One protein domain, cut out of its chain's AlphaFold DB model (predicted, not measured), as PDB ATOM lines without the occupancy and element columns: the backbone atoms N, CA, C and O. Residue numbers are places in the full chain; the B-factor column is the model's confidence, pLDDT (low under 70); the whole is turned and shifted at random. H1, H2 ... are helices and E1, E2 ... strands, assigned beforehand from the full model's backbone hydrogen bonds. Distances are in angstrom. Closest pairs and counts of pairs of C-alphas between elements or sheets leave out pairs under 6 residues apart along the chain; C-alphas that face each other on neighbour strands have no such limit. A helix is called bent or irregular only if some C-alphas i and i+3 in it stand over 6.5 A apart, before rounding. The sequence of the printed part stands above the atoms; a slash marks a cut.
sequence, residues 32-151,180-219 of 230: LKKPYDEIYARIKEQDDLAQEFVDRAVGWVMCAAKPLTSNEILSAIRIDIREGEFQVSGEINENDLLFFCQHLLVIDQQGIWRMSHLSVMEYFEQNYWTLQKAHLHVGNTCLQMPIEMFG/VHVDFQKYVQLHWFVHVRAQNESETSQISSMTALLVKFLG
ATOM      1  N   LEU A  32      49.665 -32.621  65.626       66.88
ATOM      2  CA  LEU A  32      49.821 -33.547  64.494       66.88
ATOM      3  C   LEU A  32      50.575 -32.943  63.304       66.88
ATOM      4  O   LEU A  32      51.049 -33.686  62.459       66.88
ATOM      5  N   LYS A  33      50.762 -31.620  63.251       76.81
ATOM      6  CA  LYS A  33      51.524 -30.984  62.165       76.81
ATOM      7  C   LYS A  33      52.992 -31.431  62.135       76.81
ATOM      8  O   LYS A  33      53.478 -31.869  61.102       76.81
ATOM      9  N   LYS A  34      53.676 -31.372  63.283       75.06
ATOM     10  CA  LYS A  34      55.103 -31.726  63.407       75.06
ATOM     11  C   LYS A  34      55.455 -33.130  62.897       75.06
ATOM     12  O   LYS A  34      56.391 -33.225  62.114       75.06
ATOM     13  N   PRO A  35      54.747 -34.210  63.283       79.75
ATOM     14  CA  PRO A  35      55.080 -35.536  62.768       79.75
ATOM     15  C   PRO A  35      54.868 -35.649  61.252       79.75
ATOM     16  O   PRO A  35      55.631 -36.352  60.598       79.75
ATOM     17  N   TYR A  36      53.889 -34.945  60.673       83.81
ATOM     18  CA  TYR A  36      53.749 -34.892  59.216       83.81
ATOM     19  C   TYR A  36      54.876 -34.088  58.554       83.81
ATOM     20  O   TYR A  36      55.428 -34.564  57.565       83.81
ATOM     21  N   ASP A  37      55.283 -32.951  59.133       84.81
ATOM     22  CA  ASP A  37      56.439 -32.173  58.658       84.81
ATOM     23  C   ASP A  37      57.718 -33.033  58.649       84.81
ATOM     24  O   ASP A  37      58.485 -32.989  57.691       84.81
ATOM     25  N   GLU A  38      57.936 -33.855  59.682       81.75
ATOM     26  CA  GLU A  38      59.079 -34.775  59.771       81.75
ATOM     27  C   GLU A  38      59.033 -35.884  58.711       81.75
ATOM     28  O   GLU A  38      60.058 -36.194  58.100       81.75
ATOM     29  N   ILE A  39      57.856 -36.475  58.470       84.00
ATOM     30  CA  ILE A  39      57.666 -37.458  57.393       84.00
ATOM     31  C   ILE A  39      57.993 -36.807  56.047       84.00
ATOM     32  O   ILE A  39      58.763 -37.361  55.264       84.00
ATOM     33  N   TYR A  40      57.459 -35.613  55.801       83.38
ATOM     34  CA  TYR A  40      57.615 -34.917  54.529       83.38
ATOM     35  C   TYR A  40      59.053 -34.454  54.274       83.38
ATOM     36  O   TYR A  40      59.571 -34.607  53.167       83.38
ATOM     37  N   ALA A  41      59.732 -33.958  55.311       84.62
ATOM     38  CA  ALA A  41      61.151 -33.624  55.249       84.62
ATOM     39  C   ALA A  41      62.001 -34.853  54.903       84.62
ATOM     40  O   ALA A  41      62.872 -34.768  54.042       84.62
ATOM     41  N   ARG A  42      61.701 -36.016  55.495       83.06
ATOM     42  CA  ARG A  42      62.424 -37.261  55.201       83.06
ATOM     43  C   ARG A  42      62.237 -37.727  53.757       83.06
ATOM     44  O   ARG A  42      63.187 -38.231  53.170       83.06
ATOM     45  N   ILE A  43      61.032 -37.588  53.200       84.31
ATOM     46  CA  ILE A  43      60.771 -37.922  51.787       84.31
ATOM     47  C   ILE A  43      61.658 -37.059  50.888       84.31
ATOM     48  O   ILE A  43      62.336 -37.582  50.008       84.31
ATOM     49  N   LYS A  44      61.717 -35.753  51.171       84.81
ATOM     50  CA  LYS A  44      62.564 -34.813  50.433       84.81
ATOM     51  C   LYS A  44      64.057 -35.129  50.542       84.81
ATOM     52  O   LYS A  44      64.784 -35.006  49.570       84.81
ATOM     53  N   GLU A  45      64.523 -35.523  51.724       83.56
ATOM     54  CA  GLU A  45      65.929 -35.889  51.940       83.56
ATOM     55  C   GLU A  45      66.352 -37.154  51.176       83.56
ATOM     56  O   GLU A  45      67.545 -37.346  50.946       83.56
ATOM     57  N   GLN A  46      65.407 -38.025  50.806       78.81
ATOM     58  CA  GLN A  46      65.704 -39.251  50.066       78.81
ATOM     59  C   GLN A  46      65.898 -38.994  48.572       78.81
ATOM     60  O   GLN A  46      66.893 -39.452  48.013       78.81
ATOM     61  N   ASP A  47      64.944 -38.313  47.940       80.75
ATOM     62  CA  ASP A  47      64.947 -38.040  46.503       80.75
ATOM     63  C   ASP A  47      63.940 -36.921  46.184       80.75
ATOM     64  O   ASP A  47      62.768 -36.999  46.567       80.75
ATOM     65  N   ASP A  48      64.377 -35.895  45.451       81.94
ATOM     66  CA  ASP A  48      63.496 -34.816  44.997       81.94
ATOM     67  C   ASP A  48      62.364 -35.370  44.106       81.94
ATOM     68  O   ASP A  48      61.214 -34.942  44.228       81.94
ATOM     69  N   LEU A  49      62.638 -36.396  43.287       85.44
ATOM     70  CA  LEU A  49      61.612 -37.051  42.464       85.44
ATOM     71  C   LEU A  49      60.586 -37.807  43.317       85.44
ATOM     72  O   LEU A  49      59.403 -37.847  42.970       85.44
ATOM     73  N   ALA A  50      61.000 -38.380  44.453       87.38
ATOM     74  CA  ALA A  50      60.082 -39.054  45.368       87.38
ATOM     75  C   ALA A  50      59.082 -38.067  45.977       87.38
ATOM     76  O   ALA A  50      57.892 -38.376  46.058       87.38
ATOM     77  N   GLN A  51      59.537 -36.865  46.349       88.81
ATOM     78  CA  GLN A  51      58.643 -35.813  46.830       88.81
ATOM     79  C   GLN A  51      57.609 -35.438  45.761       88.81
ATOM     80  O   GLN A  51      56.416 -35.406  46.054       88.81
ATOM     81  N   GLU A  52      58.038 -35.255  44.513       90.44
ATOM     82  CA  GLU A  52      57.143 -34.927  43.398       90.44
ATOM     83  C   GLU A  52      56.126 -36.038  43.095       90.44
ATOM     84  O   GLU A  52      54.977 -35.758  42.736       90.44
ATOM     85  N   PHE A  53      56.514 -37.310  43.233       92.88
ATOM     86  CA  PHE A  53      55.583 -38.433  43.102       92.88
ATOM     87  C   PHE A  53      54.544 -38.443  44.222       92.88
ATOM     88  O   PHE A  53      53.357 -38.621  43.942       92.88
ATOM     89  N   VAL A  54      54.964 -38.224  45.471       92.44
ATOM     90  CA  VAL A  54      54.053 -38.173  46.624       92.44
ATOM     91  C   VAL A  54      53.091 -36.994  46.503       92.44
ATOM     92  O   VAL A  54      51.890 -37.180  46.695       92.44
ATOM     93  N   ASP A  55      53.586 -35.816  46.120       91.75
ATOM     94  CA  ASP A  55      52.778 -34.616  45.892       91.75
ATOM     95  C   ASP A  55      51.678 -34.864  44.859       91.75
ATOM     96  O   ASP A  55      50.493 -34.626  45.117       91.75
ATOM     97  N   ARG A  56      52.052 -35.411  43.696       93.62
ATOM     98  CA  ARG A  56      51.093 -35.735  42.637       93.62
ATOM     99  C   ARG A  56      50.117 -36.816  43.088       93.62
ATOM    100  O   ARG A  56      48.915 -36.659  42.882       93.62
ATOM    101  N   ALA A  57      50.591 -37.883  43.734       95.31
ATOM    102  CA  ALA A  57      49.736 -38.964  44.227       95.31
ATOM    103  C   ALA A  57      48.672 -38.438  45.196       95.31
ATOM    104  O   ALA A  57      47.491 -38.761  45.070       95.31
ATOM    105  N   VAL A  58      49.083 -37.578  46.129       94.00
ATOM    106  CA  VAL A  58      48.189 -36.921  47.078       94.00
ATOM    107  C   VAL A  58      47.187 -36.028  46.353       94.00
ATOM    108  O   VAL A  58      45.989 -36.191  46.571       94.00
ATOM    109  N   GLY A  59      47.634 -35.160  45.440       94.25
ATOM    110  CA  GLY A  59      46.740 -34.298  44.658       94.25
ATOM    111  C   GLY A  59      45.678 -35.086  43.881       94.25
ATOM    112  O   GLY A  59      44.496 -34.731  43.894       94.25
ATOM    113  N   TRP A  60      46.069 -36.210  43.274       96.25
ATOM    114  CA  TRP A  60      45.150 -37.131  42.610       96.25
ATOM    115  C   TRP A  60      44.155 -37.764  43.587       96.25
ATOM    116  O   TRP A  60      42.949 -37.692  43.356       96.25
ATOM    117  N   VAL A  61      44.617 -38.326  44.706       95.31
ATOM    118  CA  VAL A  61      43.740 -38.958  45.710       95.31
ATOM    119  C   VAL A  61      42.781 -37.952  46.359       95.31
ATOM    120  O   VAL A  61      41.668 -38.329  46.722       95.31
ATOM    121  N   MET A  62      43.169 -36.680  46.486       93.31
ATOM    122  CA  MET A  62      42.325 -35.644  47.089       93.31
ATOM    123  C   MET A  62      41.101 -35.291  46.247       93.31
ATOM    124  O   MET A  62      40.029 -35.071  46.806       93.31
ATOM    125  N   CYS A  63      41.258 -35.194  44.925       94.31
ATOM    126  CA  CYS A  63      40.248 -34.573  44.061       94.31
ATOM    127  C   CYS A  63      39.733 -35.469  42.927       94.31
ATOM    128  O   CYS A  63      38.920 -35.015  42.116       94.31
ATOM    129  N   ALA A  64      40.196 -36.722  42.836       95.06
ATOM    130  CA  ALA A  64      39.755 -37.639  41.794       95.06
ATOM    131  C   ALA A  64      38.232 -37.853  41.830       95.06
ATOM    132  O   ALA A  64      37.630 -38.092  42.875       95.06
ATOM    133  N   ALA A  65      37.608 -37.818  40.653       93.69
ATOM    134  CA  ALA A  65      36.172 -38.013  40.470       93.69
ATOM    135  C   ALA A  65      35.703 -39.420  40.878       93.69
ATOM    136  O   ALA A  65      34.537 -39.620  41.217       93.69
ATOM    137  N   LYS A  66      36.617 -40.393  40.843       94.50
ATOM    138  CA  LYS A  66      36.443 -41.730  41.402       94.50
ATOM    139  C   LYS A  66      37.742 -42.177  42.076       94.50
ATOM    140  O   LYS A  66      38.811 -41.743  41.641       94.50
ATOM    141  N   PRO A  67      37.678 -43.071  43.073       93.69
ATOM    142  CA  PRO A  67      38.880 -43.655  43.649       93.69
ATOM    143  C   PRO A  67      39.740 -44.347  42.578       93.69
ATOM    144  O   PRO A  67      39.204 -44.974  41.657       93.69
ATOM    145  N   LEU A  68      41.061 -44.208  42.696       95.75
ATOM    146  CA  LEU A  68      42.018 -44.670  41.693       95.75
ATOM    147  C   LEU A  68      42.598 -46.035  42.062       95.75
ATOM    148  O   LEU A  68      42.948 -46.289  43.217       95.75
ATOM    149  N   THR A  69      42.730 -46.898  41.061       95.62
ATOM    150  CA  THR A  69      43.501 -48.144  41.170       95.62
ATOM    151  C   THR A  69      45.000 -47.867  41.043       95.62
ATOM    152  O   THR A  69      45.404 -46.796  40.583       95.62
ATOM    153  N   SER A  70      45.844 -48.842  41.389       94.00
ATOM    154  CA  SER A  70      47.300 -48.714  41.232       94.00
ATOM    155  C   SER A  70      47.722 -48.401  39.798       94.00
ATOM    156  O   SER A  70      48.517 -47.497  39.574       94.00
ATOM    157  N   ASN A  71      47.125 -49.061  38.805       92.94
ATOM    158  CA  ASN A  71      47.426 -48.784  37.398       92.94
ATOM    159  C   ASN A  71      47.093 -47.339  37.000       92.94
ATOM    160  O   ASN A  71      47.801 -46.725  36.198       92.94
ATOM    161  N   GLU A  72      46.005 -46.798  37.553       95.06
ATOM    162  CA  GLU A  72      45.573 -45.432  37.288       95.06
ATOM    163  C   GLU A  72      46.501 -44.423  37.955       95.06
ATOM    164  O   GLU A  72      47.036 -43.563  37.261       95.06
ATOM    165  N   ILE A  73      46.749 -44.550  39.265       95.81
ATOM    166  CA  ILE A  73      47.577 -43.585  39.994       95.81
ATOM    167  C   ILE A  73      49.030 -43.612  39.512       95.81
ATOM    168  O   ILE A  73      49.591 -42.549  39.284       95.81
ATOM    169  N   LEU A  74      49.617 -44.789  39.257       94.62
ATOM    170  CA  LEU A  74      51.000 -44.902  38.777       94.62
ATOM    171  C   LEU A  74      51.171 -44.280  37.386       94.62
ATOM    172  O   LEU A  74      52.207 -43.691  37.093       94.62
ATOM    173  N   SER A  75      50.144 -44.352  36.535       94.00
ATOM    174  CA  SER A  75      50.143 -43.633  35.255       94.00
ATOM    175  C   SER A  75      50.013 -42.123  35.461       94.00
ATOM    176  O   SER A  75      50.702 -41.340  34.810       94.00
ATOM    177  N   ALA A  76      49.134 -41.723  36.378       94.06
ATOM    178  CA  ALA A  76      48.794 -40.337  36.645       94.06
ATOM    179  C   ALA A  76      49.975 -39.535  37.201       94.06
ATOM    180  O   ALA A  76      50.262 -38.439  36.730       94.06
ATOM    181  N   ILE A  77      50.684 -40.107  38.175       94.50
ATOM    182  CA  ILE A  77      51.792 -39.447  38.871       94.50
ATOM    183  C   ILE A  77      53.072 -39.402  38.056       94.50
ATOM    184  O   ILE A  77      54.038 -38.830  38.524       94.50
ATOM    185  N   ARG A  78      53.135 -40.034  36.883       93.06
ATOM    186  CA  ARG A  78      54.284 -39.881  35.982       93.06
ATOM    187  C   ARG A  78      54.164 -38.626  35.141       93.06
ATOM    188  O   ARG A  78      55.181 -38.090  34.720       93.06
ATOM    189  N   ILE A  79      52.947 -38.148  34.922       91.25
ATOM    190  CA  ILE A  79      52.696 -36.966  34.113       91.25
ATOM    191  C   ILE A  79      52.921 -35.728  34.971       91.25
ATOM    192  O   ILE A  79      52.408 -35.623  36.088       91.25
ATOM    193  N   ASP A  80      53.715 -34.803  34.457       88.38
ATOM    194  CA  ASP A  80      53.883 -33.478  35.026       88.38
ATOM    195  C   ASP A  80      53.705 -32.411  33.953       88.38
ATOM    196  O   ASP A  80      54.011 -32.629  32.779       88.38
ATOM    197  N   ILE A  81      53.200 -31.253  34.367       84.38
ATOM    198  CA  ILE A  81      53.025 -30.093  33.501       84.38
ATOM    199  C   ILE A  81      53.726 -28.922  34.172       84.38
ATOM    200  O   ILE A  81      53.161 -28.254  35.043       84.38
ATOM    201  N   ARG A  82      54.970 -28.676  33.757       77.88
ATOM    202  CA  ARG A  82      55.787 -27.563  34.254       77.88
ATOM    203  C   ARG A  82      55.822 -26.472  33.213       77.88
ATOM    204  O   ARG A  82      56.203 -26.718  32.080       77.88
ATOM    205  N   GLU A  83      55.392 -25.274  33.594       71.62
ATOM    206  CA  GLU A  83      55.476 -24.084  32.732       71.62
ATOM    207  C   GLU A  83      54.809 -24.255  31.345       71.62
ATOM    208  O   GLU A  83      55.114 -23.535  30.400       71.62
ATOM    209  N   GLY A  84      53.844 -25.177  31.232       69.81
ATOM    210  CA  GLY A  84      53.139 -25.498  29.985       69.81
ATOM    211  C   GLY A  84      53.747 -26.650  29.180       69.81
ATOM    212  O   GLY A  84      53.129 -27.094  28.210       69.81
ATOM    213  N   GLU A  85      54.898 -27.177  29.592       77.94
ATOM    214  CA  GLU A  85      55.542 -28.334  28.975       77.94
ATOM    215  C   GLU A  85      55.047 -29.641  29.594       77.94
ATOM    216  O   GLU A  85      54.987 -29.788  30.817       77.94
ATOM    217  N   PHE A  86      54.710 -30.601  28.736       84.81
ATOM    218  CA  PHE A  86      54.323 -31.944  29.145       84.81
ATOM    219  C   PHE A  86      55.565 -32.808  29.350       84.81
ATOM    220  O   PHE A  86      56.358 -32.998  28.428       84.81
ATOM    221  N   GLN A  87      55.717 -33.360  30.550       86.38
ATOM    222  CA  GLN A  87      56.835 -34.228  30.898       86.38
ATOM    223  C   GLN A  87      56.328 -35.548  31.468       86.38
ATOM    224  O   GLN A  87      55.344 -35.596  32.209       86.38
ATOM    225  N   VAL A  88      57.022 -36.635  31.131       88.69
ATOM    226  CA  VAL A  88      56.748 -37.965  31.679       88.69
ATOM    227  C   VAL A  88      57.959 -38.436  32.466       88.69
ATOM    228  O   VAL A  88      59.027 -38.667  31.905       88.69
ATOM    229  N   SER A  89      57.783 -38.578  33.776       88.38
ATOM    230  CA  SER A  89      58.787 -39.124  34.682       88.38
ATOM    231  C   SER A  89      59.030 -40.620  34.423       88.38
ATOM    232  O   SER A  89      58.242 -41.314  33.760       88.38
ATOM    233  N   GLY A  90      60.127 -41.127  34.994       86.12
ATOM    234  CA  GLY A  90      60.471 -42.549  34.975       86.12
ATOM    235  C   GLY A  90      59.354 -43.446  35.517       86.12
ATOM    236  O   GLY A  90      58.394 -42.985  36.138       86.12
ATOM    237  N   GLU A  91      59.455 -44.740  35.236       86.12
ATOM    238  CA  GLU A  91      58.512 -45.712  35.779       86.12
ATOM    239  C   GLU A  91      58.645 -45.804  37.302       86.12
ATOM    240  O   GLU A  91      59.744 -45.772  37.852       86.12
ATOM    241  N   ILE A  92      57.502 -45.928  37.968       90.06
ATOM    242  CA  ILE A  92      57.385 -46.128  39.407       90.06
ATOM    243  C   ILE A  92      56.428 -47.291  39.631       90.06
ATOM    244  O   ILE A  92      55.397 -47.393  38.959       90.06
ATOM    245  N   ASN A  93      56.781 -48.192  40.543       92.06
ATOM    246  CA  ASN A  93      55.926 -49.313  40.905       92.06
ATOM    247  C   ASN A  93      55.134 -49.017  42.192       92.06
ATOM    248  O   ASN A  93      55.383 -48.048  42.909       92.06
ATOM    249  N   GLU A  94      54.158 -49.874  42.479       93.44
ATOM    250  CA  GLU A  94      53.279 -49.741  43.645       93.44
ATOM    251  C   GLU A  94      54.046 -49.734  44.978       93.44
ATOM    252  O   GLU A  94      53.739 -48.935  45.862       93.44
ATOM    253  N   ASN A  95      55.061 -50.593  45.114       90.69
ATOM    254  CA  ASN A  95      55.831 -50.739  46.349       90.69
ATOM    255  C   ASN A  95      56.700 -49.510  46.625       90.69
ATOM    256  O   ASN A  95      56.779 -49.072  47.772       90.69
ATOM    257  N   ASP A  96      57.307 -48.942  45.586       91.19
ATOM    258  CA  ASP A  96      58.118 -47.732  45.681       91.19
ATOM    259  C   ASP A  96      57.240 -46.546  46.080       91.19
ATOM    260  O   ASP A  96      57.573 -45.812  47.010       91.19
ATOM    261  N   LEU A  97      56.060 -46.403  45.463       92.00
ATOM    262  CA  LEU A  97      55.119 -45.350  45.839       92.00
ATOM    263  C   LEU A  97      54.637 -45.509  47.289       92.00
ATOM    264  O   LEU A  97      54.612 -44.535  48.038       92.00
ATOM    265  N   LEU A  98      54.301 -46.729  47.721       90.00
ATOM    266  CA  LEU A  98      53.943 -47.010  49.117       90.00
ATOM    267  C   LEU A  98      55.085 -46.673  50.083       90.00
ATOM    268  O   LEU A  98      54.841 -46.114  51.158       90.00
ATOM    269  N   PHE A  99      56.321 -47.002  49.701       87.75
ATOM    270  CA  PHE A  99      57.517 -46.701  50.476       87.75
ATOM    271  C   PHE A  99      57.712 -45.188  50.626       87.75
ATOM    272  O   PHE A  99      57.848 -44.704  51.754       87.75
ATOM    273  N   PHE A 100      57.636 -44.431  49.527       86.44
ATOM    274  CA  PHE A 100      57.770 -42.974  49.548       86.44
ATOM    275  C   PHE A 100      56.637 -42.300  50.316       86.44
ATOM    276  O   PHE A 100      56.885 -41.386  51.095       86.44
ATOM    277  N   CYS A 101      55.399 -42.772  50.178       85.69
ATOM    278  CA  CYS A 101      54.274 -42.190  50.898       85.69
ATOM    279  C   CYS A 101      54.355 -42.391  52.418       85.69
ATOM    280  O   CYS A 101      53.603 -41.725  53.118       85.69
ATOM    281  N   GLN A 102      55.202 -43.280  52.956       79.88
ATOM    282  CA  GLN A 102      55.398 -43.486  54.404       79.88
ATOM    283  C   GLN A 102      54.082 -43.536  55.223       79.88
ATOM    284  O   GLN A 102      54.010 -43.001  56.330       79.88
ATOM    285  N   HIS A 103      53.051 -44.223  54.713       80.69
ATOM    286  CA  HIS A 103      51.692 -44.328  55.286       80.69
ATOM    287  C   HIS A 103      50.796 -43.081  55.173       80.69
ATOM    288  O   HIS A 103      49.737 -43.043  55.797       80.69
ATOM    289  N   LEU A 104      51.159 -42.061  54.399       87.12
ATOM    290  CA  LEU A 104      50.252 -40.958  54.050       87.12
ATOM    291  C   LEU A 104      49.112 -41.466  53.158       87.12
ATOM    292  O   LEU A 104      47.940 -41.158  53.387       87.12
ATOM    293  N   LEU A 105      49.466 -42.318  52.198       90.75
ATOM    294  CA  LEU A 105      48.541 -43.055  51.352       90.75
ATOM    295  C   LEU A 105      48.577 -44.545  51.692       90.75
ATOM    296  O   LEU A 105      49.608 -45.084  52.099       90.75
ATOM    297  N   VAL A 106      47.432 -45.198  51.528       90.81
ATOM    298  CA  VAL A 106      47.244 -46.636  51.732       90.81
ATOM    299  C   VAL A 106      46.426 -47.223  50.592       90.81
ATOM    300  O   VAL A 106      45.598 -46.540  49.988       90.81
ATOM    301  N   ILE A 107      46.626 -48.513  50.347       89.81
ATOM    302  CA  ILE A 107      45.793 -49.311  49.451       89.81
ATOM    303  C   ILE A 107      44.818 -50.106  50.316       89.81
ATOM    304  O   ILE A 107      45.216 -50.743  51.295       89.81
ATOM    305  N   ASP A 108      43.528 -50.036  49.996       87.50
ATOM    306  CA  ASP A 108      42.521 -50.830  50.694       87.50
ATOM    307  C   ASP A 108      42.475 -52.288  50.205       87.50
ATOM    308  O   ASP A 108      43.198 -52.715  49.308       87.50
ATOM    309  N   GLN A 109      41.551 -53.064  50.765       83.94
ATOM    310  CA  GLN A 109      41.335 -54.460  50.373       83.94
ATOM    311  C   GLN A 109      40.874 -54.638  48.914       83.94
ATOM    312  O   GLN A 109      40.894 -55.755  48.410       83.94
ATOM    313  N   GLN A 110      40.435 -53.566  48.250       85.81
ATOM    314  CA  GLN A 110      39.956 -53.562  46.868       85.81
ATOM    315  C   GLN A 110      41.039 -53.105  45.878       85.81
ATOM    316  O   GLN A 110      40.756 -53.011  44.686       85.81
ATOM    317  N   GLY A 111      42.264 -52.822  46.337       87.38
ATOM    318  CA  GLY A 111      43.341 -52.336  45.470       87.38
ATOM    319  C   GLY A 111      43.211 -50.851  45.110       87.38
ATOM    320  O   GLY A 111      43.698 -50.420  44.065       87.38
ATOM    321  N   ILE A 112      42.511 -50.072  45.939       93.00
ATOM    322  CA  ILE A 112      42.217 -48.661  45.695       93.00
ATOM    323  C   ILE A 112      43.021 -47.777  46.648       93.00
ATOM    324  O   ILE A 112      42.989 -47.961  47.869       93.00
ATOM    325  N   TRP A 113      43.657 -46.753  46.082       94.00
ATOM    326  CA  TRP A 113      44.446 -45.766  46.812       94.00
ATOM    327  C   TRP A 113      43.565 -44.768  47.564       94.00
ATOM    328  O   TRP A 113      42.631 -44.186  47.006       94.00
ATOM    329  N   ARG A 114      43.868 -44.560  48.849       92.06
ATOM    330  CA  ARG A 114      43.185 -43.603  49.729       92.06
ATOM    331  C   ARG A 114      44.161 -42.928  50.679       92.06
ATOM    332  O   ARG A 114      45.224 -43.462  50.981       92.06
ATOM    333  N   MET A 115      43.743 -41.783  51.210       89.56
ATOM    334  CA  MET A 115      44.380 -41.201  52.388       89.56
ATOM    335  C   MET A 115      44.287 -42.181  53.554       89.56
ATOM    336  O   MET A 115      43.227 -42.764  53.794       89.56
ATOM    337  N   SER A 116      45.375 -42.338  54.302       87.44
ATOM    338  CA  SER A 116      45.373 -43.192  55.492       87.44
ATOM    339  C   SER A 116      44.473 -42.656  56.600       87.44
ATOM    340  O   SER A 116      43.902 -43.429  57.370       87.44
ATOM    341  N   HIS A 117      44.324 -41.332  56.669       83.75
ATOM    342  CA  HIS A 117      43.468 -40.656  57.629       83.75
ATOM    343  C   HIS A 117      43.028 -39.279  57.115       83.75
ATOM    344  O   HIS A 117      43.742 -38.641  56.342       83.75
ATOM    345  N   LEU A 118      41.884 -38.783  57.599       81.81
ATOM    346  CA  LEU A 118      41.375 -37.446  57.261       81.81
ATOM    347  C   LEU A 118      42.389 -36.337  57.598       81.81
ATOM    348  O   LEU A 118      42.584 -35.420  56.813       81.81
ATOM    349  N   SER A 119      43.111 -36.471  58.712       81.50
ATOM    350  CA  SER A 119      44.145 -35.505  59.116       81.50
ATOM    351  C   SER A 119      45.311 -35.387  58.131       81.50
ATOM    352  O   SER A 119      45.988 -34.365  58.132       81.50
ATOM    353  N   VAL A 120      45.563 -36.408  57.300       85.44
ATOM    354  CA  VAL A 120      46.555 -36.309  56.219       85.44
ATOM    355  C   VAL A 120      46.050 -35.332  55.164       85.44
ATOM    356  O   VAL A 120      46.764 -34.403  54.805       85.44
ATOM    357  N   MET A 121      44.797 -35.484  54.730       86.56
ATOM    358  CA  MET A 121      44.161 -34.559  53.790       86.56
ATOM    359  C   MET A 121      44.171 -33.125  54.334       86.56
ATOM    360  O   MET A 121      44.656 -32.230  53.651       86.56
ATOM    361  N   GLU A 122      43.756 -32.917  55.588       85.56
ATOM    362  CA  GLU A 122      43.777 -31.593  56.235       85.56
ATOM    363  C   GLU A 122      45.188 -30.988  56.301       85.56
ATOM    364  O   GLU A 122      45.372 -29.786  56.106       85.56
ATOM    365  N   TYR A 123      46.202 -31.812  56.581       87.00
ATOM    366  CA  TYR A 123      47.592 -31.372  56.599       87.00
ATOM    367  C   TYR A 123      48.043 -30.883  55.217       87.00
ATOM    368  O   TYR A 123      48.635 -29.804  55.114       87.00
ATOM    369  N   PHE A 124      47.733 -31.632  54.159       88.44
ATOM    370  CA  PHE A 124      48.069 -31.233  52.794       88.44
ATOM    371  C   PHE A 124      47.300 -29.985  52.355       88.44
ATOM    372  O   PHE A 124      47.926 -29.077  51.805       88.44
ATOM    373  N   GLU A 125      46.013 -29.870  52.692       88.25
ATOM    374  CA  GLU A 125      45.199 -28.675  52.421       88.25
ATOM    375  C   GLU A 125      45.773 -27.399  53.029       88.25
ATOM    376  O   GLU A 125      45.754 -26.342  52.395       88.25
ATOM    377  N   GLN A 126      46.319 -27.493  54.241       85.94
ATOM    378  CA  GLN A 126      46.853 -26.336  54.954       85.94
ATOM    379  C   GLN A 126      48.269 -25.936  54.523       85.94
ATOM    380  O   GLN A 126      48.641 -24.780  54.721       85.94
ATOM    381  N   ASN A 127      49.077 -26.863  53.990       84.50
ATOM    382  CA  ASN A 127      50.520 -26.633  53.821       84.50
ATOM    383  C   ASN A 127      51.026 -26.741  52.372       84.50
ATOM    384  O   ASN A 127      51.987 -26.051  52.040       84.50
ATOM    385  N   TYR A 128      50.399 -27.549  51.509       84.44
ATOM    386  CA  TYR A 128      50.948 -27.869  50.179       84.44
ATOM    387  C   TYR A 128      49.913 -27.745  49.053       84.44
ATOM    388  O   TYR A 128      50.122 -26.998  48.092       84.44
ATOM    389  N   TRP A 129      48.763 -28.407  49.193       83.75
ATOM    390  CA  TRP A 129      47.767 -28.584  48.137       83.75
ATOM    391  C   TRP A 129      46.386 -28.139  48.587       83.75
ATOM    392  O   TRP A 129      45.697 -28.880  49.272       83.75
ATOM    393  N   THR A 130      45.914 -26.981  48.126       88.75
ATOM    394  CA  THR A 130      44.476 -26.698  48.225       88.75
ATOM    395  C   THR A 130      43.713 -27.598  47.254       88.75
ATOM    396  O   THR A 130      44.222 -27.931  46.179       88.75
ATOM    397  N   LEU A 131      42.463 -27.940  47.578       88.56
ATOM    398  CA  LEU A 131      41.608 -28.736  46.690       88.56
ATOM    399  C   LEU A 131      41.506 -28.126  45.278       88.56
ATOM    400  O   LEU A 131      41.506 -28.833  44.273       88.56
ATOM    401  N   GLN A 132      41.504 -26.796  45.193       88.38
ATOM    402  CA  GLN A 132      41.504 -26.061  43.931       88.38
ATOM    403  C   GLN A 132      42.795 -26.253  43.124       88.38
ATOM    404  O   GLN A 132      42.718 -26.529  41.928       88.38
ATOM    405  N   LYS A 133      43.972 -26.176  43.762       88.56
ATOM    406  CA  LYS A 133      45.255 -26.472  43.100       88.56
ATOM    407  C   LYS A 133      45.321 -27.923  42.629       88.56
ATOM    408  O   LYS A 133      45.811 -28.177  41.531       88.56
ATOM    409  N   ALA A 134      44.788 -28.855  43.417       91.94
ATOM    410  CA  ALA A 134      44.710 -30.263  43.038       91.94
ATOM    411  C   ALA A 134      43.838 -30.452  41.785       91.94
ATOM    412  O   ALA A 134      44.301 -31.023  40.799       91.94
ATOM    413  N   HIS A 135      42.624 -29.885  41.757       92.50
ATOM    414  CA  HIS A 135      41.776 -29.920  40.561       92.50
ATOM    415  C   HIS A 135      42.429 -29.244  39.349       92.50
ATOM    416  O   HIS A 135      42.214 -29.707  38.234       92.50
ATOM    417  N   LEU A 136      43.213 -28.180  39.542       90.31
ATOM    418  CA  LEU A 136      43.910 -27.503  38.449       90.31
ATOM    419  C   LEU A 136      44.989 -28.404  37.845       90.31
ATOM    420  O   LEU A 136      45.014 -28.597  36.633       90.31
ATOM    421  N   HIS A 137      45.844 -28.991  38.688       90.81
ATOM    422  CA  HIS A 137      46.882 -29.921  38.247       90.81
ATOM    423  C   HIS A 137      46.270 -31.131  37.529       90.81
ATOM    424  O   HIS A 137      46.635 -31.433  36.395       90.81
ATOM    425  N   VAL A 138      45.279 -31.776  38.149       93.56
ATOM    426  CA  VAL A 138      44.607 -32.941  37.566       93.56
ATOM    427  C   VAL A 138      43.874 -32.580  36.271       93.56
ATOM    428  O   VAL A 138      43.979 -33.305  35.284       93.56
ATOM    429  N   GLY A 139      43.175 -31.444  36.238       92.62
ATOM    430  CA  GLY A 139      42.479 -30.952  35.050       92.62
ATOM    431  C   GLY A 139      43.430 -30.687  33.886       92.62
ATOM    432  O   GLY A 139      43.171 -31.149  32.776       92.62
ATOM    433  N   ASN A 140      44.562 -30.028  34.144       90.88
ATOM    434  CA  ASN A 140      45.602 -29.814  33.141       90.88
ATOM    435  C   ASN A 140      46.136 -31.150  32.608       90.88
ATOM    436  O   ASN A 140      46.195 -31.333  31.395       90.88
ATOM    437  N   THR A 141      46.429 -32.114  33.485       92.12
ATOM    438  CA  THR A 141      46.878 -33.458  33.089       92.12
ATOM    439  C   THR A 141      45.847 -34.180  32.222       92.12
ATOM    440  O   THR A 141      46.195 -34.750  31.186       92.12
ATOM    441  N   CYS A 142      44.565 -34.115  32.592       92.88
ATOM    442  CA  CYS A 142      43.480 -34.702  31.810       92.88
ATOM    443  C   CYS A 142      43.312 -34.052  30.426       92.88
ATOM    444  O   CYS A 142      42.940 -34.740  29.480       92.88
ATOM    445  N   LEU A 143      43.564 -32.749  30.289       90.69
ATOM    446  CA  LEU A 143      43.447 -32.050  29.007       90.69
ATOM    447  C   LEU A 143      44.690 -32.237  28.132       90.69
ATOM    448  O   LEU A 143      44.562 -32.409  26.922       90.69
ATOM    449  N   GLN A 144      45.883 -32.221  28.726       88.94
ATOM    450  CA  GLN A 144      47.134 -32.251  27.976       88.94
ATOM    451  C   GLN A 144      47.508 -33.658  27.512       88.94
ATOM    452  O   GLN A 144      47.981 -33.802  26.392       88.94
ATOM    453  N   MET A 145      47.222 -34.707  28.294       88.31
ATOM    454  CA  MET A 145      47.566 -36.080  27.895       88.31
ATOM    455  C   MET A 145      46.972 -36.472  26.526       88.31
ATOM    456  O   MET A 145      47.732 -36.923  25.670       88.31
ATOM    457  N   PRO A 146      45.670 -36.256  26.238       85.62
ATOM    458  CA  PRO A 146      45.123 -36.541  24.913       85.62
ATOM    459  C   PRO A 146      45.684 -35.629  23.817       85.62
ATOM    460  O   PRO A 146      45.828 -36.075  22.686       85.62
ATOM    461  N   ILE A 147      46.005 -34.370  24.136       85.81
ATOM    462  CA  ILE A 147      46.611 -33.428  23.183       85.81
ATOM    463  C   ILE A 147      47.996 -33.907  22.744       85.81
ATOM    464  O   ILE A 147      48.320 -33.777  21.573       85.81
ATOM    465  N   GLU A 148      48.803 -34.450  23.653       85.06
ATOM    466  CA  GLU A 148      50.125 -34.985  23.310       85.06
ATOM    467  C   GLU A 148      50.022 -36.352  22.623       85.06
ATOM    468  O   GLU A 148      50.774 -36.644  21.701       85.06
ATOM    469  N   MET A 149      49.061 -37.191  23.026       78.81
ATOM    470  CA  MET A 149      48.887 -38.526  22.442       78.81
ATOM    471  C   MET A 149      48.249 -38.504  21.043       78.81
ATOM    472  O   MET A 149      48.499 -39.407  20.248       78.81
ATOM    473  N   PHE A 150      47.414 -37.503  20.748       74.94
ATOM    474  CA  PHE A 150      46.645 -37.386  19.501       74.94
ATOM    475  C   PHE A 150      46.814 -36.030  18.806       74.94
ATOM    476  O   PHE A 150      45.998 -35.660  17.957       74.94
ATOM    477  N   GLY A 151      47.827 -35.255  19.191       65.88
ATOM    478  CA  GLY A 151      48.134 -33.974  18.565       65.88
ATOM    479  C   GLY A 151      48.400 -34.137  17.069       65.88
ATOM    480  O   GLY A 151      48.681 -35.249  16.616       65.88
ATOM    481  N   VAL A 180      51.290 -45.182  29.404       84.50
ATOM    482  CA  VAL A 180      50.117 -44.892  30.243       84.50
ATOM    483  C   VAL A 180      49.113 -46.046  30.190       84.50
ATOM    484  O   VAL A 180      48.770 -46.526  29.109       84.50
ATOM    485  N   HIS A 181      48.598 -46.483  31.342       89.38
ATOM    486  CA  HIS A 181      47.627 -47.574  31.402       89.38
ATOM    487  C   HIS A 181      46.273 -47.195  30.774       89.38
ATOM    488  O   HIS A 181      45.782 -46.078  30.946       89.38
ATOM    489  N   VAL A 182      45.622 -48.149  30.097       87.69
ATOM    490  CA  VAL A 182      44.324 -47.927  29.423       87.69
ATOM    491  C   VAL A 182      43.226 -47.470  30.390       87.69
ATOM    492  O   VAL A 182      42.364 -46.672  30.028       87.69
ATOM    493  N   ASP A 183      43.270 -47.922  31.642       90.25
ATOM    494  CA  ASP A 183      42.300 -47.506  32.662       90.25
ATOM    495  C   ASP A 183      42.457 -46.028  33.027       90.25
ATOM    496  O   ASP A 183      41.462 -45.320  33.174       90.25
ATOM    497  N   PHE A 184      43.694 -45.521  33.049       93.19
ATOM    498  CA  PHE A 184      43.929 -44.096  33.249       93.19
ATOM    499  C   PHE A 184      43.431 -43.270  32.058       93.19
ATOM    500  O   PHE A 184      42.801 -42.231  32.245       93.19
ATOM    501  N   GLN A 185      43.628 -43.751  30.826       90.94
ATOM    502  CA  GLN A 185      43.079 -43.090  29.635       90.94
ATOM    503  C   GLN A 185      41.548 -42.997  29.697       90.94
ATOM    504  O   GLN A 185      40.987 -41.936  29.417       90.94
ATOM    505  N   LYS A 186      40.870 -44.070  30.130       91.94
ATOM    506  CA  LYS A 186      39.415 -44.064  30.354       91.94
ATOM    507  C   LYS A 186      39.015 -43.058  31.427       91.94
ATOM    508  O   LYS A 186      38.058 -42.318  31.215       91.94
ATOM    509  N   TYR A 187      39.739 -43.003  32.550       94.88
ATOM    510  CA  TYR A 187      39.493 -41.998  33.586       94.88
ATOM    511  C   TYR A 187      39.537 -40.588  32.985       94.88
ATOM    512  O   TYR A 187      38.598 -39.814  33.161       94.88
ATOM    513  N   VAL A 188      40.599 -40.270  32.236       92.88
ATOM    514  CA  VAL A 188      40.784 -38.947  31.629       92.88
ATOM    515  C   VAL A 188      39.610 -38.596  30.714       92.88
ATOM    516  O   VAL A 188      39.006 -37.535  30.869       92.88
ATOM    517  N   GLN A 189      39.230 -39.503  29.812       89.56
ATOM    518  CA  GLN A 189      38.124 -39.285  28.875       89.56
ATOM    519  C   GLN A 189      36.779 -39.071  29.583       89.56
ATOM    520  O   GLN A 189      35.982 -38.237  29.151       89.56
ATOM    521  N   LEU A 190      36.529 -39.802  30.671       92.94
ATOM    522  CA  LEU A 190      35.246 -39.792  31.374       92.94
ATOM    523  C   LEU A 190      35.127 -38.711  32.452       92.94
ATOM    524  O   LEU A 190      34.009 -38.433  32.881       92.94
ATOM    525  N   HIS A 191      36.233 -38.127  32.923       95.38
ATOM    526  CA  HIS A 191      36.213 -37.293  34.131       95.38
ATOM    527  C   HIS A 191      36.928 -35.941  34.015       95.38
ATOM    528  O   HIS A 191      36.830 -35.149  34.952       95.38
ATOM    529  N   TRP A 192      37.570 -35.604  32.888       93.25
ATOM    530  CA  TRP A 192      38.257 -34.309  32.716       93.25
ATOM    531  C   TRP A 192      37.371 -33.097  33.070       93.25
ATOM    532  O   TRP A 192      37.820 -32.155  33.727       93.25
ATOM    533  N   PHE A 193      36.084 -33.138  32.707       91.00
ATOM    534  CA  PHE A 193      35.144 -32.033  32.922       91.00
ATOM    535  C   PHE A 193      34.841 -31.776  34.404       91.00
ATOM    536  O   PHE A 193      34.468 -30.659  34.759       91.00
ATOM    537  N   VAL A 194      34.995 -32.783  35.274       93.00
ATOM    538  CA  VAL A 194      34.812 -32.629  36.726       93.00
ATOM    539  C   VAL A 194      35.858 -31.660  37.266       93.00
ATOM    540  O   VAL A 194      35.527 -30.729  37.998       93.00
ATOM    541  N   HIS A 195      37.106 -31.834  36.832       92.19
ATOM    542  CA  HIS A 195      38.225 -30.993  37.241       92.19
ATOM    543  C   HIS A 195      38.140 -29.594  36.629       92.19
ATOM    544  O   HIS A 195      38.384 -28.614  37.329       92.19
ATOM    545  N   VAL A 196      37.688 -29.483  35.374       89.06
ATOM    546  CA  VAL A 196      37.444 -28.179  34.738       89.06
ATOM    547  C   VAL A 196      36.351 -27.397  35.464       89.06
ATOM    548  O   VAL A 196      36.533 -26.224  35.782       89.06
ATOM    549  N   ARG A 197      35.226 -28.044  35.787       88.62
ATOM    550  CA  ARG A 197      34.109 -27.404  36.492       88.62
ATOM    551  C   ARG A 197      34.514 -26.895  37.875       88.62
ATOM    552  O   ARG A 197      34.036 -25.838  38.280       88.62
ATOM    553  N   ALA A 198      35.391 -27.613  38.577       87.06
ATOM    554  CA  ALA A 198      35.885 -27.210  39.891       87.06
ATOM    555  C   ALA A 198      36.697 -25.897  39.868       87.06
ATOM    556  O   ALA A 198      36.845 -25.256  40.904       87.06
ATOM    557  N   GLN A 199      37.187 -25.456  38.703       82.44
ATOM    558  CA  GLN A 199      37.904 -24.181  38.568       82.44
ATOM    559  C   GLN A 199      37.001 -22.977  38.284       82.44
ATOM    560  O   GLN A 199      37.493 -21.854  38.292       82.44
ATOM    561  N   ASN A 200      35.695 -23.161  38.061       71.69
ATOM    562  CA  ASN A 200      34.790 -22.038  37.782       71.69
ATOM    563  C   ASN A 200      34.687 -21.035  38.946       71.69
ATOM    564  O   ASN A 200      34.273 -19.900  38.738       71.69
ATOM    565  N   GLU A 201      35.062 -21.451  40.154       66.31
ATOM    566  CA  GLU A 201      35.051 -20.634  41.372       66.31
ATOM    567  C   GLU A 201      36.460 -20.114  41.742       66.31
ATOM    568  O   GLU A 201      36.672 -19.636  42.854       66.31
ATOM    569  N   SER A 202      37.442 -20.229  40.836       66.00
ATOM    570  CA  SER A 202      38.857 -19.899  41.082       66.00
ATOM    571  C   SER A 202      39.247 -18.465  40.717       66.00
ATOM    572  O   SER A 202      38.557 -17.766  39.976       66.00
ATOM    573  N   GLU A 203      40.392 -18.020  41.238       62.75
ATOM    574  CA  GLU A 203      40.993 -16.737  40.878       62.75
ATOM    575  C   GLU A 203      41.470 -16.742  39.412       62.75
ATOM    576  O   GLU A 203      42.026 -17.721  38.903       62.75
ATOM    577  N   THR A 204      41.294 -15.612  38.722       59.22
ATOM    578  CA  THR A 204      41.436 -15.468  37.261       59.22
ATOM    579  C   THR A 204      42.795 -15.916  36.697       59.22
ATOM    580  O   THR A 204      42.871 -16.347  35.548       59.22
ATOM    581  N   SER A 205      43.875 -15.833  37.482       56.16
ATOM    582  CA  SER A 205      45.236 -16.188  37.048       56.16
ATOM    583  C   SER A 205      45.465 -17.701  36.934       56.16
ATOM    584  O   SER A 205      46.153 -18.141  36.015       56.16
ATOM    585  N   GLN A 206      44.859 -18.505  37.812       57.94
ATOM    586  CA  GLN A 206      44.982 -19.970  37.809       57.94
ATOM    587  C   GLN A 206      44.146 -20.609  36.693       57.94
ATOM    588  O   GLN A 206      44.563 -21.581  36.064       57.94
ATOM    589  N   ILE A 207      43.001 -19.999  36.384       62.16
ATOM    590  CA  ILE A 207      42.093 -20.419  35.310       62.16
ATOM    591  C   ILE A 207      42.767 -20.307  33.933       62.16
ATOM    592  O   ILE A 207      42.512 -21.133  33.054       62.16
ATOM    593  N   SER A 208      43.665 -19.332  33.747       68.38
ATOM    594  CA  SER A 208      44.241 -19.003  32.436       68.38
ATOM    595  C   SER A 208      44.935 -20.191  31.760       68.38
ATOM    596  O   SER A 208      44.723 -20.420  30.569       68.38
ATOM    597  N   SER A 209      45.722 -20.978  32.502       75.25
ATOM    598  CA  SER A 209      46.431 -22.145  31.952       75.25
ATOM    599  C   SER A 209      45.454 -23.233  31.489       75.25
ATOM    600  O   SER A 209      45.498 -23.663  30.336       75.25
ATOM    601  N   MET A 210      44.498 -23.605  32.344       81.75
ATOM    602  CA  MET A 210      43.527 -24.650  32.026       81.75
ATOM    603  C   MET A 210      42.565 -24.223  30.912       81.75
ATOM    604  O   MET A 210      42.192 -25.042  30.078       81.75
ATOM    605  N   THR A 211      42.191 -22.939  30.838       82.06
ATOM    606  CA  THR A 211      41.365 -22.436  29.728       82.06
ATOM    607  C   THR A 211      42.077 -22.508  28.384       82.06
ATOM    608  O   THR A 211      41.446 -22.874  27.395       82.06
ATOM    609  N   ALA A 212      43.383 -22.224  28.334       83.38
ATOM    610  CA  ALA A 212      44.162 -22.362  27.107       83.38
ATOM    611  C   ALA A 212      44.214 -23.829  26.648       83.38
ATOM    612  O   ALA A 212      43.978 -24.118  25.473       83.38
ATOM    613  N   LEU A 213      44.434 -24.757  27.586       84.75
ATOM    614  CA  LEU A 213      44.389 -26.193  27.306       84.75
ATOM    615  C   LEU A 213      43.002 -26.655  26.873       84.75
ATOM    616  O   LEU A 213      42.898 -27.434  25.936       84.75
ATOM    617  N   LEU A 214      41.938 -26.142  27.488       85.31
ATOM    618  CA  LEU A 214      40.568 -26.487  27.122       85.31
ATOM    619  C   LEU A 214      40.232 -26.043  25.694       85.31
ATOM    620  O   LEU A 214      39.623 -26.802  24.947       85.31
ATOM    621  N   VAL A 215      40.660 -24.842  25.288       85.19
ATOM    622  CA  VAL A 215      40.497 -24.362  23.905       85.19
ATOM    623  C   VAL A 215      41.277 -25.242  22.925       85.19
ATOM    624  O   VAL A 215      40.752 -25.585  21.869       85.19
ATOM    625  N   LYS A 216      42.507 -25.645  23.271       85.31
ATOM    626  CA  LYS A 216      43.305 -26.567  22.445       85.31
ATOM    627  C   LYS A 216      42.650 -27.953  22.362       85.31
ATOM    628  O   LYS A 216      42.579 -28.518  21.277       85.31
ATOM    629  N   PHE A 217      42.125 -28.457  23.479       84.25
ATOM    630  CA  PHE A 217      41.481 -29.767  23.607       84.25
ATOM    631  C   PHE A 217      40.165 -29.864  22.822       84.25
ATOM    632  O   PHE A 217      39.932 -30.852  22.135       84.25
ATOM    633  N   LEU A 218      39.310 -28.840  22.896       85.06
ATOM    634  CA  LEU A 218      38.035 -28.795  22.167       85.06
ATOM    635  C   LEU A 218      38.201 -28.452  20.676       85.06
ATOM    636  O   LEU A 218      37.244 -28.561  19.910       85.06
ATOM    637  N   GLY A 219      39.404 -28.038  20.273       75.19
ATOM    638  CA  GLY A 219      39.685 -27.481  18.959       75.19
ATOM    639  C   GLY A 219      39.276 -26.013  18.862       75.19
ATOM    640  O   GLY A 219      38.313 -25.549  19.479       75.19
TER     641      GLY A 219
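AT A GLANCE: This is residues 32 to 151 and 180 to 219 of the 230 residues of an uncharacterized protein of Aspergillus ellipticus CBS 707.79 (UniProt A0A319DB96). Two helices, H2 and H6, meet as an L where residues 59 to 63 of H2 touch residues 131 to 138 of H6, and the other parts pack round them. H1, H3, H4 and the small hairpin E3 E4 gather round H2, while H7, H8 and the hairpin E1 E2 gather round H6. The printed part has 160 residues with 8 named helices and 4 named strands, in the order H1 H2 H3 E1 E2 H4 E3 E4 H5 H6 H7 H8; both two-stranded sheets are antiparallel. It is mostly helix, with mostly crossed helix packing, and compact, with a radius of gyration of the C-alphas of 15.3 A and spans of 46 by 33 by 28 A.

HOW THE PARTS SIT: Look first at the hairpin of E1, residues 79 to 82, and E2, residues 85 to 88, where N 80 and O 87 are 2.9 A apart, within hydrogen-bond range. From there go to H6, residues 131 to 150: the C-alphas of Ile 79 and Thr 141 are the closest to E1, 6.9 A. H8, residues 204 to 218, touches H6 at a shallow tilt of 26 degrees, the same way, closest at C-alphas 140 and 210, 5.7 A. H7, residues 182 to 198, touches H6 at a steep tilt of 48 degrees, opposite ways, closest at C-alphas 139 and 195, 4.8 A. The hub is H2, residues 48 to 63, about perpendicular to H6 at 77 degrees; their closest C-alphas, 59 and 134, are 4.8 A apart. H2 also touches H3, residues 70 to 76, at C-alphas 57 and 73, 6.6 A; H4, residues 94 to 101, at 54 and 101, 5.9 A; and H1, residues 33 to 46, at 44 and 51, 5.4 A. H3 touches H7, closest at C-alphas 72 and 184, 4.6 A. In the hairpin of E3, residues 105 to 107, and E4, residues 113 to 115, N 106 and O 114 are 2.9 A apart; C-alpha 114 is 6.2 A from C-alpha 61 of H2. H5, residues 118 to 127, only just touches H1, with 3 pairs of C-alphas within 8 A, the closest 33 and 123, 6.8 A. Every O i to N i+4 pair is within hydrogen-bond range in H1 to H5; H6 has 14 of 16, H7 10 of 13 and H8 8 of 11.

IN THESE COORDINATES: Find C-alpha 33 at (51.524, -30.984, 62.165), where H1 begins its 20.4 A. H2 is 23.3 A long. H6 runs 29.0 A from C-alpha 131 at (41.608, -28.736, 46.690). H7, 24.7 A, is irregular, with C-alphas 190 and 193 7.9 A apart and a kink of 49 degrees near residue 190. H8, 20.4 A, ends at C-alpha 218 at (38.035, -28.795, 22.167).

THE WHOLE: The two C-alphas farthest apart, Lys 34 and Gly 219, are 47.2 A apart. Residues 152 to 179 are not printed, and C-alphas 151 and 180 are 16.1 A apart across this cut, between H6 and H7. Of the links printed whole, H2 to H3 is short and the others are tight. Confidence is under 70 at residues 32, 84, 151 and 201 to 208.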